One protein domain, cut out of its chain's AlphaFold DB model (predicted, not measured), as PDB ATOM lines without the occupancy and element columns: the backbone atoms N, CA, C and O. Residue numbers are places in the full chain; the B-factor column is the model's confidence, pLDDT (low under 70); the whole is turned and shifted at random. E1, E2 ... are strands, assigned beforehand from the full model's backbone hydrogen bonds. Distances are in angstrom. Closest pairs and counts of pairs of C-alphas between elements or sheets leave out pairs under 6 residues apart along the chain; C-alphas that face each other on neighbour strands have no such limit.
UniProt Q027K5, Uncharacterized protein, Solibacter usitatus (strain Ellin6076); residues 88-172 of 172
ATOM      1  N   THR A  88      10.297  12.761  56.385       91.44
ATOM      2  CA  THR A  88      10.647  13.339  55.088       91.44
ATOM      3  C   THR A  88      11.539  12.381  54.314       91.44
ATOM      4  O   THR A  88      12.630  12.034  54.764       91.44
ATOM      5  N   VAL A  89      11.099  11.981  53.123       92.56
ATOM      6  CA  VAL A  89      11.920  11.201  52.192       92.56
ATOM      7  C   VAL A  89      12.649  12.178  51.282       92.56
ATOM      8  O   VAL A  89      12.007  13.031  50.679       92.56
ATOM      9  N   MET A  90      13.976  12.072  51.187       93.94
ATOM     10  CA  MET A  90      14.815  12.990  50.409       93.94
ATOM     11  C   MET A  90      15.683  12.240  49.398       93.94
ATOM     12  O   MET A  90      16.109  11.111  49.650       93.94
ATOM     13  N   THR A  91      15.969  12.880  48.267       92.56
ATOM     14  CA  THR A  91      16.958  12.391  47.296       92.56
ATOM     15  C   THR A  91      18.381  12.746  47.726       92.56
ATOM     16  O   THR A  91      18.597  13.562  48.625       92.56
ATOM     17  N   SER A  92      19.376  12.162  47.054       92.62
ATOM     18  CA  SER A  92      20.732  12.714  47.074       92.62
ATOM     19  C   SER A  92      20.744  14.121  46.474       92.62
ATOM     20  O   SER A  92      19.919  14.435  45.614       92.62
ATOM     21  N   GLY A  93      21.688  14.943  46.930       93.88
ATOM     22  CA  GLY A  93      21.884  16.290  46.409       93.88
ATOM     23  C   GLY A  93      22.454  16.283  44.990       93.88
ATOM     24  O   GLY A  93      23.355  15.498  44.692       93.88
ATOM     25  N   GLU A  94      21.950  17.172  44.141       96.50
ATOM     26  CA  GLU A  94      22.399  17.391  42.763       96.50
ATOM     27  C   GLU A  94      22.981  18.803  42.633       96.50
ATOM     28  O   GLU A  94      22.440  19.748  43.204       96.50
ATOM     29  N   GLU A  95      24.088  18.978  41.904       96.44
ATOM     30  CA  GLU A  95      24.585  20.328  41.619       96.44
ATOM     31  C   GLU A  95      23.623  21.062  40.677       96.44
ATOM     32  O   GLU A  95      23.218  20.538  39.641       96.44
ATOM     33  N   GLU A  96      23.298  22.305  41.019       95.31
ATOM     34  CA  GLU A  96      22.429  23.175  40.237       95.31
ATOM     35  C   GLU A  96      22.959  24.618  40.248       95.31
ATOM     36  O   GLU A  96      23.759  25.017  41.099       95.31
ATOM     37  N   VAL A  97      22.503  25.428  39.291       93.56
ATOM     38  CA  VAL A  97      22.668  26.884  39.313       93.56
ATOM     39  C   VAL A  97      21.296  27.537  39.457       93.56
ATOM     40  O   VAL A  97      20.473  27.459  38.546       93.56
ATOM     41  N   ARG A  98      21.060  28.232  40.575       86.00
ATOM     42  CA  ARG A  98      19.820  28.979  40.849       86.00
ATOM     43  C   ARG A  98      20.140  30.463  40.959       86.00
ATOM     44  O   ARG A  98      21.042  30.850  41.694       86.00
ATOM     45  N   ALA A  99      19.420  31.296  40.206       85.44
ATOM     46  CA  ALA A  99      19.644  32.747  40.159       85.44
ATOM     47  C   ALA A  99      21.122  33.147  39.908       85.44
ATOM     48  O   ALA A  99      21.601  34.153  40.420       85.44
ATOM     49  N   GLY A 100      21.854  32.342  39.126       89.38
ATOM     50  CA  GLY A 100      23.269  32.576  38.808       89.38
ATOM     51  C   GLY A 100      24.271  32.134  39.882       89.38
ATOM     52  O   GLY A 100      25.469  32.308  39.677       89.38
ATOM     53  N   MET A 101      23.820  31.541  40.991       90.62
ATOM     54  CA  MET A 101      24.677  31.028  42.066       90.62
ATOM     55  C   MET A 101      24.678  29.497  42.089       90.62
ATOM     56  O   MET A 101      23.659  28.869  41.791       90.62
ATOM     57  N   ARG A 102      25.818  28.890  42.450       95.94
ATOM     58  CA  ARG A 102      25.904  27.437  42.670       95.94
ATOM     59  C   ARG A 102      25.036  27.044  43.863       95.94
ATOM     60  O   ARG A 102      25.081  27.697  44.900       95.94
ATOM     61  N   ALA A 103      24.299  25.955  43.721       97.12
ATOM     62  CA  ALA A 103      23.476  25.372  44.765       97.12
ATOM     63  C   ALA A 103      23.545  23.842  44.698       97.12
ATOM     64  O   ALA A 103      23.835  23.269  43.650       97.12
ATOM     65  N   ILE A 104      23.249  23.187  45.817       97.62
ATOM     66  CA  ILE A 104      22.912  21.766  45.847       97.62
ATOM     67  C   ILE A 104      21.398  21.651  45.992       97.62
ATOM     68  O   ILE A 104      20.828  22.112  46.984       97.62
ATOM     69  N   LEU A 105      20.760  21.052  44.994       97.56
ATOM     70  CA  LEU A 105      19.337  20.761  44.950       97.56
ATOM     71  C   LEU A 105      19.051  19.440  45.652       97.56
ATOM     72  O   LEU A 105      19.622  18.410  45.308       97.56
ATOM     73  N   PHE A 106      18.090  19.454  46.563       97.56
ATOM     74  CA  PHE A 106      17.501  18.249  47.129       97.56
ATOM     75  C   PHE A 106      16.015  18.225  46.814       97.56
ATOM     76  O   PHE A 106      15.329  19.232  46.987       97.56
ATOM     77  N   ARG A 107      15.497  17.065  46.407       97.38
ATOM     78  CA  ARG A 107      14.055  16.836  46.293       97.38
ATOM     79  C   ARG A 107      13.565  16.102  47.523       97.38
ATOM     80  O   ARG A 107      14.283  15.266  48.074       97.38
ATOM     81  N   TYR A 108      12.338  16.390  47.929       96.75
ATOM     82  CA  TYR A 108      11.722  15.722  49.064       96.75
ATOM     83  C   TYR A 108      10.241  15.427  48.842       96.75
ATOM     84  O   TYR A 108       9.572  16.048  48.013       96.75
ATOM     85  N   SER A 109       9.724  14.488  49.627       96.50
ATOM     86  CA  SER A 109       8.295  14.236  49.771       96.50
ATOM     87  C   SER A 109       7.931  13.928  51.220       96.50
ATOM     88  O   SER A 109       8.726  13.373  51.986       96.50
ATOM     89  N   ILE A 110       6.714  14.311  51.597       95.81
ATOM     90  CA  ILE A 110       6.100  14.010  52.886       95.81
ATOM     91  C   ILE A 110       4.776  13.294  52.602       95.81
ATOM     92  O   ILE A 110       3.866  13.893  52.020       95.81
ATOM     93  N   PRO A 111       4.643  12.010  52.984       94.19
ATOM     94  CA  PRO A 111       3.422  11.255  52.744       94.19
ATOM     95  C   PRO A 111       2.271  11.793  53.597       94.19
ATOM     96  O   PRO A 111       2.475  12.316  54.693       94.19
ATOM     97  N   ARG A 112       1.034  11.584  53.135       93.19
ATOM     98  CA  ARG A 112      -0.182  12.105  53.782       93.19
ATOM     99  C   ARG A 112      -0.299  11.670  55.243       93.19
ATOM    100  O   ARG A 112      -0.723  12.455  56.079       93.19
ATOM    101  N   SER A 113       0.121  10.442  55.559       92.06
ATOM    102  CA  SER A 113       0.116   9.889  56.921       92.06
ATOM    103  C   SER A 113       1.015  10.640  57.906       92.06
ATOM    104  O   SER A 113       0.817  10.517  59.111       92.06
ATOM    105  N   ALA A 114       1.989  11.402  57.408       91.06
ATOM    106  CA  ALA A 114       2.888  12.231  58.201       91.06
ATOM    107  C   ALA A 114       2.716  13.733  57.925       91.06
ATOM    108  O   ALA A 114       3.495  14.551  58.415       91.06
ATOM    109  N   SER A 115       1.713  14.101  57.128       91.06
ATOM    110  CA  SER A 115       1.434  15.481  56.768       91.06
ATOM    111  C   SER A 115       0.444  16.104  57.747       91.06
ATOM    112  O   SER A 115      -0.591  15.524  58.065       91.06
ATOM    113  N   GLY A 116       0.749  17.323  58.188       88.38
ATOM    114  CA  GLY A 116      -0.215  18.227  58.818       88.38
ATOM    115  C   GLY A 116      -0.757  19.286  57.855       88.38
ATOM    116  O   GLY A 116      -1.443  20.200  58.298       88.38
ATOM    117  N   TYR A 117      -0.418  19.215  56.562       90.50
ATOM    118  CA  TYR A 117      -0.757  20.260  55.602       90.50
ATOM    119  C   TYR A 117      -2.218  20.147  55.170       90.50
ATOM    120  O   TYR A 117      -2.598  19.212  54.463       90.50
ATOM    121  N   VAL A 118      -3.033  21.103  55.620       89.44
ATOM    122  CA  VAL A 118      -4.458  21.184  55.298       89.44
ATOM    123  C   VAL A 118      -4.675  22.211  54.193       89.44
ATOM    124  O   VAL A 118      -4.449  23.402  54.401       89.44
ATOM    125  N   LEU A 119      -5.173  21.754  53.046       88.12
ATOM    126  CA  LEU A 119      -5.693  22.627  51.996       88.12
ATOM    127  C   LEU A 119      -7.176  22.894  52.229       88.12
ATOM    128  O   LEU A 119      -7.914  21.990  52.630       88.12
ATOM    129  N   ARG A 120      -7.610  24.129  51.964       86.81
ATOM    130  CA  ARG A 120      -9.003  24.569  52.105       86.81
ATOM    131  C   ARG A 120      -9.472  25.317  50.866       86.81
ATOM    132  O   ARG A 120      -8.758  26.174  50.351       86.81
ATOM    133  N   SER A 121     -10.693  25.009  50.439       82.50
ATOM    134  CA  SER A 121     -11.380  25.677  49.334       82.50
ATOM    135  C   SER A 121     -12.882  25.699  49.609       82.50
ATOM    136  O   SER A 121     -13.539  24.656  49.679       82.50
ATOM    137  N   GLY A 122     -13.437  26.894  49.832       82.50
ATOM    138  CA  GLY A 122     -14.834  27.051  50.239       82.50
ATOM    139  C   GLY A 122     -15.137  26.297  51.539       82.50
ATOM    140  O   GLY A 122     -14.541  26.575  52.577       82.50
ATOM    141  N   SER A 123     -16.071  25.346  51.485       84.12
ATOM    142  CA  SER A 123     -16.431  24.474  52.614       84.12
ATOM    143  C   SER A 123     -15.654  23.153  52.661       84.12
ATOM    144  O   SER A 123     -15.867  22.372  53.587       84.12
ATOM    145  N   HIS A 124     -14.801  22.870  51.674       87.12
ATOM    146  CA  HIS A 124     -14.033  21.627  51.601       87.12
ATOM    147  C   HIS A 124     -12.629  21.814  52.178       87.12
ATOM    148  O   HIS A 124     -12.009  22.875  52.056       87.12
ATOM    149  N   SER A 125     -12.118  20.759  52.807       88.75
ATOM    150  CA  SER A 125     -10.762  20.725  53.344       88.75
ATOM    151  C   SER A 125     -10.196  19.316  53.310       88.75
ATOM    152  O   SER A 125     -10.921  18.369  53.621       88.75
ATOM    153  N   ALA A 126      -8.902  19.179  53.034       91.25
ATOM    154  CA  ALA A 126      -8.227  17.889  53.097       91.25
ATOM    155  C   ALA A 126      -6.791  18.016  53.605       91.25
ATOM    156  O   ALA A 126      -6.097  18.985  53.298       91.25
ATOM    157  N   ILE A 127      -6.338  16.995  54.338       92.62
ATOM    158  CA  ILE A 127      -4.911  16.781  54.591       92.62
ATOM    159  C   ILE A 127      -4.309  16.166  53.329       92.62
ATOM    160  O   ILE A 127      -4.771  15.113  52.875       92.62
ATOM    161  N   VAL A 128      -3.276  16.802  52.785       93.50
ATOM    162  CA  VAL A 128      -2.610  16.365  51.552       93.50
ATOM    163  C   VAL A 128      -1.180  15.925  51.827       93.50
ATOM    164  O   VAL A 128      -0.510  16.453  52.714       93.50
ATOM    165  N   ASP A 129      -0.700  14.938  51.080       94.88
ATOM    166  CA  ASP A 129       0.736  14.766  50.901       94.88
ATOM    167  C   ASP A 129       1.278  15.905  50.035       94.88
ATOM    168  O   ASP A 129       0.550  16.526  49.260       94.88
ATOM    169  N   TYR A 130       2.560  16.197  50.185       95.44
ATOM    170  CA  TYR A 130       3.219  17.239  49.414       95.44
ATOM    171  C   TYR A 130       4.693  16.901  49.252       95.44
ATOM    172  O   TYR A 130       5.236  16.007  49.905       95.44
ATOM    173  N   GLY A 131       5.352  17.605  48.351       96.25
ATOM    174  CA  GLY A 131       6.790  17.501  48.183       96.25
ATOM    175  C   GLY A 131       7.347  18.808  47.677       96.25
ATOM    176  O   GLY A 131       6.701  19.845  47.771       96.25
ATOM    177  N   GLY A 132       8.547  18.752  47.135       96.38
ATOM    178  CA  GLY A 132       9.158  19.913  46.522       96.38
ATOM    179  C   GLY A 132      10.660  19.787  46.518       96.38
ATOM    180  O   GLY A 132      11.217  18.683  46.473       96.38
ATOM    181  N   SER A 133      11.302  20.942  46.567       97.12
ATOM    182  CA  SER A 133      12.742  21.071  46.431       97.12
ATOM    183  C   SER A 133      13.288  22.031  47.475       97.12
ATOM    184  O   SER A 133      12.611  22.979  47.857       97.12
ATOM    185  N   PHE A 134      14.516  21.828  47.933       96.75
ATOM    186  CA  PHE A 134      15.243  22.861  48.662       96.75
ATOM    187  C   PHE A 134      16.660  22.996  48.126       96.75
ATOM    188  O   PHE A 134      17.264  22.028  47.660       96.75
ATOM    189  N   TRP A 135      17.178  24.217  48.199       97.12
ATOM    190  CA  TRP A 135      18.490  24.580  47.684       97.12
ATOM    191  C   TRP A 135      19.414  24.908  48.835       97.12
ATOM    192  O   TRP A 135      19.040  25.636  49.756       97.12
ATOM    193  N   VAL A 136      20.624  24.370  48.770       96.62
ATOM    194  CA  VAL A 136      21.661  24.570  49.776       96.62
ATOM    195  C   VAL A 136      22.852  25.263  49.135       96.62
ATOM    196  O   VAL A 136      23.338  24.832  48.092       96.62
ATOM    197  N   ASP A 137      23.334  26.322  49.769       95.69
ATOM    198  CA  ASP A 137      24.606  26.936  49.417       95.69
ATOM    199  C   ASP A 137      25.755  25.952  49.723       95.69
ATOM    200  O   ASP A 137      25.903  25.531  50.877       95.69
ATOM    201  N   PRO A 138      26.560  25.544  48.725       95.50
ATOM    202  CA  PRO A 138      27.560  24.492  48.905       95.50
ATOM    203  C   PRO A 138      28.734  24.913  49.798       95.50
ATOM    204  O   PRO A 138      29.434  24.041  50.310       95.50
ATOM    205  N   GLU A 139      28.974  26.215  49.982       94.44
ATOM    206  CA  GLU A 139      30.095  26.719  50.784       94.44
ATOM    207  C   GLU A 139      29.758  26.755  52.279       94.44
ATOM    208  O   GLU A 139      30.548  26.325  53.118       94.44
ATOM    209  N   SER A 140      28.569  27.246  52.621       94.81
ATOM    210  CA  SER A 140      28.109  27.437  54.000       94.81
ATOM    211  C   SER A 140      27.209  26.312  54.515       94.81
ATOM    212  O   SER A 140      26.986  26.210  55.724       94.81
ATOM    213  N   GLY A 141      26.649  25.488  53.626       92.75
ATOM    214  CA  GLY A 141      25.654  24.470  53.967       92.75
ATOM    215  C   GLY A 141      24.293  25.046  54.381       92.75
ATOM    216  O   GLY A 141      23.464  24.324  54.942       92.75
ATOM    217  N   ARG A 142      24.046  26.341  54.148       93.56
ATOM    218  CA  ARG A 142      22.773  26.997  54.478       93.56
ATOM    219  C   ARG A 142      21.714  26.706  53.423       93.56
ATOM    220  O   ARG A 142      21.991  26.786  52.232       93.56
ATOM    221  N   VAL A 143      20.483  26.448  53.866       94.44
ATOM    222  CA  VAL A 143      19.318  26.429  52.970       94.44
ATOM    223  C   VAL A 143      19.037  27.860  52.514       94.44
ATOM    224  O   VAL A 143      18.929  28.750  53.356       94.44
ATOM    225  N   THR A 144      18.938  28.075  51.205       94.50
ATOM    226  CA  THR A 144      18.685  29.388  50.582       94.50
ATOM    227  C   THR A 144      17.261  29.520  50.060       94.50
ATOM    228  O   THR A 144      16.723  30.623  49.997       94.50
ATOM    229  N   ALA A 145      16.623  28.401  49.721       95.19
ATOM    230  CA  ALA A 145      15.215  28.368  49.366       95.19
ATOM    231  C   ALA A 145      14.579  27.009  49.670       95.19
ATOM    232  O   ALA A 145      15.252  25.975  49.638       95.19
ATOM    233  N   LEU A 146      13.273  27.026  49.924       96.00
ATOM    234  CA  LEU A 146      12.415  25.856  50.076       96.00
ATOM    235  C   LEU A 146      11.164  26.044  49.215       96.00
ATOM    236  O   LEU A 146      10.392  26.974  49.417       96.00
ATOM    237  N   GLU A 147      10.962  25.137  48.273       96.25
ATOM    238  CA  GLU A 147       9.744  25.001  47.490       96.25
ATOM    239  C   GLU A 147       8.868  23.894  48.084       96.25
ATOM    240  O   GLU A 147       9.348  22.813  48.446       96.25
ATOM    241  N   VAL A 148       7.574  24.166  48.159       95.56
ATOM    242  CA  VAL A 148       6.527  23.247  48.594       95.56
ATOM    243  C   VAL A 148       5.488  23.185  47.486       95.56
ATOM    244  O   VAL A 148       5.010  24.220  47.031       95.56
ATOM    245  N   GLU A 149       5.131  21.986  47.052       95.62
ATOM    246  CA  GLU A 149       4.175  21.742  45.979       95.62
ATOM    247  C   GLU A 149       3.225  20.598  46.354       95.62
ATOM    248  O   GLU A 149       3.652  19.526  46.801       95.62
ATOM    249  N   ALA A 150       1.937  20.818  46.103       95.19
ATOM    250  CA  ALA A 150       0.931  19.771  45.984       95.19
ATOM    251  C   ALA A 150       0.257  19.899  44.611       95.19
ATOM    252  O   ALA A 150      -0.099  21.004  44.202       95.19
ATOM    253  N   ASP A 151       0.085  18.788  43.893       94.06
ATOM    254  CA  ASP A 151      -0.468  18.784  42.531       94.06
ATOM    255  C   ASP A 151      -1.548  17.700  42.367       94.06
ATOM    256  O   ASP A 151      -1.357  16.525  42.705       94.06
ATOM    257  N   SER A 152      -2.698  18.092  41.816       92.38
ATOM    258  CA  SER A 152      -3.823  17.198  41.514       92.38
ATOM    259  C   SER A 152      -3.459  16.091  40.514       92.38
ATOM    260  O   SER A 152      -3.912  14.958  40.661       92.38
ATOM    261  N   ARG A 153      -2.560  16.346  39.551       92.56
ATOM    262  CA  ARG A 153      -2.078  15.347  38.574       92.56
ATOM    263  C   ARG A 153      -1.250  14.239  39.215       92.56
ATOM    264  O   ARG A 153      -1.107  13.165  38.634       92.56
ATOM    265  N   ARG A 154      -0.698  14.499  40.402       92.62
ATOM    266  CA  ARG A 154      -0.007  13.513  41.245       92.62
ATOM    267  C   ARG A 154      -0.947  12.873  42.275       92.62
ATOM    268  O   ARG A 154      -0.483  12.136  43.138       92.62
ATOM    269  N   ASN A 155      -2.255  13.132  42.179       93.31
ATOM    270  CA  ASN A 155      -3.296  12.654  43.091       93.31
ATOM    271  C   ASN A 155      -3.108  13.115  44.553       93.31
ATOM    272  O   ASN A 155      -3.578  12.459  45.485       93.31
ATOM    273  N   GLN A 156      -2.415  14.241  44.752       94.19
ATOM    274  CA  GLN A 156      -2.129  14.786  46.085       94.19
ATOM    275  C   GLN A 156      -3.296  15.621  46.602       94.19
ATOM    276  O   GLN A 156      -3.649  15.553  47.780       94.19
ATOM    277  N   ILE A 157      -3.930  16.361  45.688       93.88
ATOM    278  CA  ILE A 157      -5.075  17.229  45.947       93.88
ATOM    279  C   ILE A 157      -6.366  16.490  45.563       93.88
ATOM    280  O   ILE A 157      -6.532  16.122  44.398       93.88
ATOM    281  N   PRO A 158      -7.286  16.264  46.516       92.94
ATOM    282  CA  PRO A 158      -8.623  15.751  46.232       92.94
ATOM    283  C   PRO A 158      -9.431  16.646  45.277       92.94
ATOM    284  O   PRO A 158      -9.365  17.871  45.348       92.94
ATOM    285  N   ALA A 159     -10.219  16.029  44.391       90.69
ATOM    286  CA  ALA A 159     -10.967  16.737  43.345       90.69
ATOM    287  C   ALA A 159     -12.064  17.679  43.881       90.69
ATOM    288  O   ALA A 159     -12.427  18.641  43.212       90.69
ATOM    289  N   ASP A 160     -12.582  17.424  45.082       89.94
ATOM    290  CA  ASP A 160     -13.592  18.249  45.757       89.94
ATOM    291  C   ASP A 160     -13.046  19.596  46.263       89.94
ATOM    292  O   ASP A 160     -13.830  20.491  46.584       89.94
ATOM    293  N   LEU A 161     -11.721  19.778  46.278       88.94
ATOM    294  CA  LEU A 161     -11.100  21.074  46.551       88.94
ATOM    295  C   LEU A 161     -11.137  22.035  45.352       88.94
ATOM    296  O   LEU A 161     -10.897  23.222  45.553       88.94
ATOM    297  N   ASP A 162     -11.444  21.561  44.135       87.25
ATOM    298  CA  ASP A 162     -11.436  22.368  42.899       87.25
ATOM    299  C   ASP A 162     -10.115  23.145  42.704       87.25
ATOM    300  O   ASP A 162     -10.072  24.338  42.405       87.25
ATOM    301  N   MET A 163      -8.999  22.456  42.955       87.44
ATOM    302  CA  MET A 163      -7.650  23.020  42.942       87.44
ATOM    303  C   MET A 163      -6.725  22.164  42.079       87.44
ATOM    304  O   MET A 163      -6.629  20.952  42.269       87.44
ATOM    305  N   PHE A 164      -6.020  22.803  41.143       88.69
ATOM    306  CA  PHE A 164      -5.112  22.102  40.236       88.69
ATOM    307  C   PHE A 164      -3.730  21.875  40.856       88.69
ATOM    308  O   PHE A 164      -3.244  20.743  40.871       88.69
ATOM    309  N   ASP A 165      -3.123  22.928  41.405       90.25
ATOM    310  CA  ASP A 165      -1.863  22.877  42.141       90.25
ATOM    311  C   ASP A 165      -1.801  23.972  43.214       90.25
ATOM    312  O   ASP A 165      -2.555  24.949  43.177       90.25
ATOM    313  N   VAL A 166      -0.914  23.777  44.187       90.19
ATOM    314  CA  VAL A 166      -0.492  24.798  45.148       90.19
ATOM    315  C   VAL A 166       1.019  24.782  45.214       90.19
ATOM    316  O   VAL A 166       1.606  23.721  45.432       90.19
ATOM    317  N   LYS A 167       1.632  25.958  45.071       91.25
ATOM    318  CA  LYS A 167       3.078  26.150  45.169       91.25
ATOM    319  C   LYS A 167       3.401  27.263  46.149       91.25
ATOM    320  O   LYS A 167       2.904  28.377  45.996       91.25
ATOM    321  N   THR A 168       4.296  26.972  47.079       90.75
ATOM    322  CA  THR A 168       4.899  27.953  47.982       90.75
ATOM    323  C   THR A 168       6.402  27.952  47.750       90.75
ATOM    324  O   THR A 168       7.027  26.895  47.730       90.75
ATOM    325  N   LEU A 169       6.990  29.138  47.601       92.12
ATOM    326  CA  LEU A 169       8.436  29.333  47.574       92.12
ATOM    327  C   LEU A 169       8.832  30.225  48.750       92.12
ATOM    328  O   LEU A 169       8.412  31.377  48.827       92.12
ATOM    329  N   LEU A 170       9.652  29.682  49.641       90.50
ATOM    330  CA  LEU A 170      10.249  30.383  50.769       90.50
ATOM    331  C   LEU A 170      11.714  30.671  50.442       90.50
ATOM    332  O   LEU A 170      12.452  29.753  50.086       90.50
ATOM    333  N   GLU A 171      12.135  31.925  50.570       90.56
ATOM    334  CA  GLU A 171      13.528  32.355  50.391       90.56
ATOM    335  C   GLU A 171      14.095  32.827  51.736       90.56
ATOM    336  O   GLU A 171      13.383  33.478  52.506       90.56
ATOM    337  N   PHE A 172      15.348  32.461  52.033       86.81
ATOM    338  CA  PHE A 172      15.996  32.665  53.339       86.81
ATOM    339  C   PHE A 172      17.214  33.591  53.283       86.81
ATOM    340  O   PHE A 172      17.907  33.613  52.241       86.81
TER     341      PHE A 172
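AT A GLANCE: This is residues 88 to 172 of the 172 residues of an uncharacterized protein of Solibacter usitatus (strain Ellin6076) (UniProt Q027K5). One twisted five-stranded antiparallel sheet, E1, E2, E5, E6 and E7, makes the body, a long slab with no named helix on either face. Beyond one end of it sits the small hairpin of E3 and E4, with the long link of residues 152 to 164 at the same end, while E1 lies toward the other end. The printed part has 85 residues with seven named strands, E1 to E7 in order along the chain, and its class is all strand. The larger sheet has the order E1, E2, E5, E6, E7, and E3 and E4 form the smaller antiparallel one. The whole is only just loose, close to compact, with a radius of gyration of the C-alphas of 14.6 A, and only just elongated, spanning 46 by 23 by 20 A.

IN THESE COORDINATES: In the larger sheet, E2, residues 101 to 110, is the longest strand by residues and measures 27.4 A from first to last C-alpha. E6, residues 143 to 151, measures 23.6 A; E7, residues 165 to 171, 19.9 A; E5, residues 130 to 136, 19.8 A; and E1, residues 94 to 98, 12.0 A. In the smaller sheet, E3, residues 118 to 121, measures 10.2 A and E4, residues 124 to 127, 10.8 A. C-alpha 94 begins E1 at (22.399, 17.391, 42.763), and C-alpha 171 ends E7 at (13.528, 32.355, 50.391).

HOW THE PARTS SIT: E5, E6 and E7 form a meander, each strand the antiparallel neighbour of the one before. Between E5 and E6, N 147 and O 133 are within hydrogen-bond range at 2.7 A; between E6 and E7, N 148 and O 168 at 2.8 A. On the other side of E5, E2 is antiparallel to it at 155 degrees, with N 104 and O 136 2.8 A apart. E1 and E2 form a hairpin at 118 degrees, with N 103 and O 96 2.8 A apart. E1 and E7 are the edge strands. Residues 89 to 90 pair antiparallel with residues 108 to 109 of E2. In the hairpin of E3 and E4, N 119 and O 126 are 2.9 A apart. E4 runs on into E5 across a break of 2 residues, at 56 degrees, yet E4 and E5 are apart, as are E2 and E3.

THE WHOLE: The two C-alphas farthest apart, those of Ser 123 and Glu 139, are separated by 46.6 A. The printed part has no cut and ends at residue 172, the chain's last residue. The link from E6 to E7, 13 residues, is long. Mean pLDDT of the printed part is 92.6, and no printed residue is under 70.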